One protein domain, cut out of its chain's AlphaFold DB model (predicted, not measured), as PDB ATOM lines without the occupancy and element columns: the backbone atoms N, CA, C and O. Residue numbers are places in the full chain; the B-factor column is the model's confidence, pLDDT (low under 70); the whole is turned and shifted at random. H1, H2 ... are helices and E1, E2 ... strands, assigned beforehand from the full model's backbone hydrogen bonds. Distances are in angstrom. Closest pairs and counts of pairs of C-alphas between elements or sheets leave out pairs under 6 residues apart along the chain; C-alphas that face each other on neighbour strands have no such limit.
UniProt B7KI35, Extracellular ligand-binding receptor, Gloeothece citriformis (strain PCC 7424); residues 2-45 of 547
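AT A GLANCE: This is residues 2 to 45 of the 547 residues of the protein "Extracellular ligand-binding receptor" of Gloeothece citriformis (strain PCC 7424) (UniProt B7KI35). This is a small domain with little regular structure: a short two-stranded hairpin, E1 and E2, at one side, a wide loop of residues 6 to 25 swinging away from it and back, and a one-turn helix, H1, near E1. The 44 printed residues hold E1, E2 and H1 in that order, 10 residues in named elements, class mixed, the strands antiparallel. The whole is compact and rounded, radius of gyration of the C-alphas 8.9 A, spans 23 by 17 by 14 A.

HOW THE PARTS SIT: Start at E1, residues 3 to 5; its antiparallel neighbour is E2, residues 26 to 28, at 136 degrees between directions. Look at N 5 and O 26, 3.0 A apart, and N 28 and O 3, 2.8 A, both within hydrogen-bond range. Go on to H1, residues 40 to 43; its closest C-alpha to E1 is that of Met 43, 6.4 A from that of Cys 5. H1 is too short for an O i to N i+4 pair; its one O i to N i+3 pair is within range.

IN THESE COORDINATES: Find C-alpha 3 at (250.497, 146.206, 190.297); E1 runs 6.8 A from there. E2 spans 6.4 A. H1 spans 5.6 A, ending at C-alpha 43, (254.871, 147.248, 183.194).

THE WHOLE: The C-alphas farthest apart, of Ser 2 and Pro 20, are 23.7 A apart. The printed part has no cut; both links are long. Confidence is under 70 at residues 17, 19 to 20 and 45.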
ATOM      1  N   SER A   2     249.760 147.641 194.933       83.06
ATOM      2  CA  SER A   2     249.760 146.473 194.051       83.06
ATOM      3  C   SER A   2     249.862 146.888 192.582       83.06
ATOM      4  O   SER A   2     249.531 148.023 192.223       83.06
ATOM      5  N   TRP A   3     250.378 145.998 191.740       92.44
ATOM      6  CA  TRP A   3     250.497 146.206 190.297       92.44
ATOM      7  C   TRP A   3     250.342 144.890 189.538       92.44
ATOM      8  O   TRP A   3     250.620 143.820 190.070       92.44
ATOM      9  N   ILE A   4     249.893 144.964 188.286       92.31
ATOM     10  CA  ILE A   4     249.607 143.778 187.472       92.31
ATOM     11  C   ILE A   4     250.722 143.551 186.453       92.31
ATOM     12  O   ILE A   4     251.069 144.459 185.695       92.31
ATOM     13  N   CYS A   5     251.231 142.322 186.411       92.06
ATOM     14  CA  CYS A   5     252.144 141.837 185.384       92.06
ATOM     15  C   CYS A   5     251.426 140.831 184.481       92.06
ATOM     16  O   CYS A   5     250.744 139.946 184.990       92.06
ATOM     17  N   ASP A   6     251.597 140.940 183.166       93.62
ATOM     18  CA  ASP A   6     251.129 139.963 182.169       93.62
ATOM     19  C   ASP A   6     252.306 139.280 181.443       93.62
ATOM     20  O   ASP A   6     252.137 138.650 180.402       93.62
ATOM     21  N   GLY A   7     253.522 139.413 181.978       88.75
ATOM     22  CA  GLY A   7     254.730 138.807 181.423       88.75
ATOM     23  C   GLY A   7     255.275 139.480 180.160       88.75
ATOM     24  O   GLY A   7     256.288 139.012 179.642       88.75
ATOM     25  N   VAL A   8     254.657 140.563 179.669       92.38
ATOM     26  CA  VAL A   8     255.107 141.291 178.474       92.38
ATOM     27  C   VAL A   8     255.624 142.682 178.868       92.38
ATOM     28  O   VAL A   8     254.825 143.534 179.265       92.38
ATOM     29  N   PRO A   9     256.937 142.963 178.730       91.81
ATOM     30  CA  PRO A   9     257.486 144.292 178.995       91.81
ATOM     31  C   PRO A   9     256.829 145.377 178.128       91.81
ATOM     32  O   PRO A   9     256.731 145.262 176.906       91.81
ATOM     33  N   LYS A  10     256.384 146.460 178.766       91.81
ATOM     34  CA  LYS A  10     255.702 147.622 178.164       91.81
ATOM     35  C   LYS A  10     256.590 148.862 178.098       91.81
ATOM     36  O   LYS A  10     256.225 149.836 177.442       91.81
ATOM     37  N   ASP A  11     257.742 148.850 178.761       90.56
ATOM     38  CA  ASP A  11     258.677 149.978 178.810       90.56
ATOM     39  C   ASP A  11     259.644 150.042 177.606       90.56
ATOM     40  O   ASP A  11     260.412 150.996 177.479       90.56
ATOM     41  N   GLY A  12     259.572 149.060 176.700       82.75
ATOM     42  CA  GLY A  12     260.356 149.007 175.466       82.75
ATOM     43  C   GLY A  12     261.804 148.547 175.645       82.75
ATOM     44  O   GLY A  12     262.600 148.735 174.725       82.75
ATOM     45  N   LYS A  13     262.161 147.975 176.803       83.94
ATOM     46  CA  LYS A  13     263.462 147.333 177.026       83.94
ATOM     47  C   LYS A  13     263.374 145.818 176.869       83.94
ATOM     48  O   LYS A  13     262.330 145.215 177.109       83.94
ATOM     49  N   ASP A  14     264.508 145.217 176.522       81.94
ATOM     50  CA  ASP A  14     264.663 143.766 176.486       81.94
ATOM     51  C   ASP A  14     265.037 143.232 177.870       81.94
ATOM     52  O   ASP A  14     266.009 143.675 178.489       81.94
ATOM     53  N   TYR A  15     264.276 142.243 178.329       81.00
ATOM     54  CA  TYR A  15     264.502 141.536 179.583       81.00
ATOM     55  C   TYR A  15     264.764 140.061 179.268       81.00
ATOM     56  O   TYR A  15     263.859 139.398 178.760       81.00
ATOM     57  N   PRO A  16     265.963 139.520 179.555       73.06
ATOM     58  CA  PRO A  16     266.285 138.113 179.298       73.06
ATOM     59  C   PRO A  16     265.341 137.119 179.991       73.06
ATOM     60  O   PRO A  16     265.187 135.997 179.524       73.06
ATOM     61  N   GLN A  17     264.710 137.540 181.091       64.38
ATOM     62  CA  GLN A  17     263.726 136.772 181.853       64.38
ATOM     63  C   GLN A  17     262.275 136.933 181.363       64.38
ATOM     64  O   GLN A  17     261.370 136.324 181.928       64.38
ATOM     65  N   ALA A  18     262.016 137.763 180.344       71.50
ATOM     66  CA  ALA A  18     260.669 137.918 179.800       71.50
ATOM     67  C   ALA A  18     260.206 136.615 179.140       71.50
ATOM     68  O   ALA A  18     260.896 136.056 178.287       71.50
ATOM     69  N   ILE A  19     259.008 136.157 179.506       69.56
ATOM     70  CA  ILE A  19     258.408 134.951 178.934       69.56
ATOM     71  C   ILE A  19     257.933 135.279 177.510       69.56
ATOM     72  O   ILE A  19     257.091 136.170 177.348       69.56
ATOM     73  N   PRO A  20     258.414 134.581 176.463       69.19
ATOM     74  CA  PRO A  20     257.906 134.770 175.109       69.19
ATOM     75  C   PRO A  20     256.395 134.499 175.060       69.19
ATOM     76  O   PRO A  20     255.956 133.374 175.271       69.19
ATOM     77  N   GLY A  21     255.593 135.533 174.790       73.62
ATOM     78  CA  GLY A  21     254.126 135.441 174.766       73.62
ATOM     79  C   GLY A  21     253.407 135.788 176.079       73.62
ATOM     80  O   GLY A  21     252.182 135.875 176.067       73.62
ATOM     81  N   GLY A  22     254.135 136.068 177.166       87.19
ATOM     82  CA  GLY A  22     253.570 136.501 178.450       87.19
ATOM     83  C   GLY A  22     252.917 135.388 179.282       87.19
ATOM     84  O   GLY A  22     253.022 134.204 178.972       87.19
ATOM     85  N   HIS A  23     252.247 135.777 180.367       83.94
ATOM     86  CA  HIS A  23     251.464 134.902 181.246       83.94
ATOM     87  C   HIS A  23     250.138 135.574 181.640       83.94
ATOM     88  O   HIS A  23     249.957 136.780 181.464       83.94
ATOM     89  N   THR A  24     249.196 134.811 182.202       82.38
ATOM     90  CA  THR A  24     247.919 135.352 182.701       82.38
ATOM     91  C   THR A  24     248.161 136.506 183.691       82.38
ATOM     92  O   THR A  24     249.031 136.355 184.554       82.38
ATOM     93  N   PRO A  25     247.425 137.637 183.607       90.44
ATOM     94  CA  PRO A  25     247.639 138.790 184.479       90.44
ATOM     95  C   PRO A  25     247.647 138.418 185.964       90.44
ATOM     96  O   PRO A  25     246.703 137.807 186.460       90.44
ATOM     97  N   TYR A  26     248.705 138.810 186.668       77.94
ATOM     98  CA  TYR A  26     248.930 138.469 188.069       77.94
ATOM     99  C   TYR A  26     249.208 139.726 188.892       77.94
ATOM    100  O   TYR A  26     249.989 140.586 188.474       77.94
ATOM    101  N   GLU A  27     248.553 139.839 190.048       91.75
ATOM    102  CA  GLU A  27     248.702 140.960 190.975       91.75
ATOM    103  C   GLU A  27     249.922 140.752 191.883       91.75
ATOM    104  O   GLU A  27     250.055 139.738 192.560       91.75
ATOM    105  N   ASN A  28     250.826 141.727 191.893       84.81
ATOM    106  CA  ASN A  28     252.082 141.695 192.632       84.81
ATOM    107  C   ASN A  28     252.084 142.784 193.706       84.81
ATOM    108  O   ASN A  28     251.563 143.882 193.497       84.81
ATOM    109  N   HIS A  29     252.725 142.493 194.837       84.62
ATOM    110  CA  HIS A  29     252.868 143.420 195.967       84.62
ATOM    111  C   HIS A  29     254.333 143.798 196.264       84.62
ATOM    112  O   HIS A  29     254.570 144.668 197.103       84.62
ATOM    113  N   GLY A  30     255.292 143.169 195.573       73.50
ATOM    114  CA  GLY A  30     256.734 143.435 195.650       73.50
ATOM    115  C   GLY A  30     257.274 144.223 194.445       73.50
ATOM    116  O   GLY A  30     256.489 144.626 193.584       73.50
ATOM    117  N   PRO A  31     258.595 144.471 194.381       83.62
ATOM    118  CA  PRO A  31     259.225 145.222 193.289       83.62
ATOM    119  C   PRO A  31     259.256 144.458 191.957       83.62
ATOM    120  O   PRO A  31     259.258 145.092 190.909       83.62
ATOM    121  N   ASP A  32     259.210 143.124 191.998       85.75
ATOM    122  CA  ASP A  32     259.266 142.247 190.827       85.75
ATOM    123  C   ASP A  32     258.022 141.359 190.735       85.75
ATOM    124  O   ASP A  32     257.299 141.152 191.716       85.75
ATOM    125  N   CYS A  33     257.743 140.857 189.535       82.62
ATOM    126  CA  CYS A  33     256.642 139.943 189.305       82.62
ATOM    127  C   CYS A  33     256.973 138.559 189.862       82.62
ATOM    128  O   CYS A  33     257.953 137.947 189.446       82.62
ATOM    129  N   ASN A  34     256.100 138.016 190.711       76.00
ATOM    130  CA  ASN A  34     256.301 136.703 191.333       76.00
ATOM    131  C   ASN A  34     256.248 135.529 190.336       76.00
ATOM    132  O   ASN A  34     256.666 134.430 190.682       76.00
ATOM    133  N   ILE A  35     255.720 135.740 189.122       72.06
ATOM    134  CA  ILE A  35     255.640 134.704 188.081       72.06
ATOM    135  C   ILE A  35     256.872 134.720 187.171       72.06
ATOM    136  O   ILE A  35     257.452 133.672 186.912       72.06
ATOM    137  N   CYS A  36     257.258 135.889 186.653       78.94
ATOM    138  CA  CYS A  36     258.283 135.994 185.604       78.94
ATOM    139  C   CYS A  36     259.529 136.802 185.998       78.94
ATOM    140  O   CYS A  36     260.443 136.941 185.191       78.94
ATOM    141  N   GLY A  37     259.573 137.383 187.199       78.12
ATOM    142  CA  GLY A  37     260.705 138.197 187.652       78.12
ATOM    143  C   GLY A  37     260.900 139.504 186.872       78.12
ATOM    144  O   GLY A  37     261.971 140.107 186.937       78.12
ATOM    145  N   LEU A  38     259.902 139.949 186.097       87.81
ATOM    146  CA  LEU A  38     259.921 141.283 185.496       87.81
ATOM    147  C   LEU A  38     259.739 142.344 186.587       87.81
ATOM    148  O   LEU A  38     258.828 142.193 187.399       87.81
ATOM    149  N   PRO A  39     260.533 143.424 186.599       89.94
ATOM    150  CA  PRO A  39     260.374 144.478 187.589       89.94
ATOM    151  C   PRO A  39     259.125 145.323 187.312       89.94
ATOM    152  O   PRO A  39     258.662 145.418 186.172       89.94
ATOM    153  N   GLN A  40     258.581 145.980 188.336       92.19
ATOM    154  CA  GLN A  40     257.366 146.799 188.240       92.19
ATOM    155  C   GLN A  40     257.460 147.868 187.138       92.19
ATOM    156  O   GLN A  40     256.485 148.135 186.424       92.19
ATOM    157  N   GLU A  41     258.632 148.477 186.956       91.75
ATOM    158  CA  GLU A  41     258.878 149.449 185.893       91.75
ATOM    159  C   GLU A  41     258.719 148.864 184.486       91.75
ATOM    160  O   GLU A  41     258.311 149.601 183.590       91.75
ATOM    161  N   ALA A  42     258.930 147.556 184.290       91.06
ATOM    162  CA  ALA A  42     258.726 146.908 182.997       91.06
ATOM    163  C   ALA A  42     257.256 146.986 182.556       91.06
ATOM    164  O   ALA A  42     256.977 146.998 181.363       91.06
ATOM    165  N   MET A  43     256.307 147.117 183.490       91.25
ATOM    166  CA  MET A  43     254.871 147.248 183.194       91.25
ATOM    167  C   MET A  43     254.407 148.691 183.001       91.25
ATOM    168  O   MET A  43     253.242 148.949 182.679       91.25
ATOM    169  N   SER A  44     255.316 149.644 183.178       81.50
ATOM    170  CA  SER A  44     255.033 151.068 183.085       81.50
ATOM    171  C   SER A  44     255.275 151.538 181.652       81.50
ATOM    172  O   SER A  44     256.365 151.972 181.295       81.50
ATOM    173  N   GLY A  45     254.248 151.431 180.803       63.41
ATOM    174  CA  GLY A  45     254.323 151.839 179.399       63.41
ATOM    175  C   GLY A  45     254.805 153.284 179.226       63.41
ATOM    176  O   GLY A  45     254.125 154.232 179.626       63.41
TER     177      GLY A  45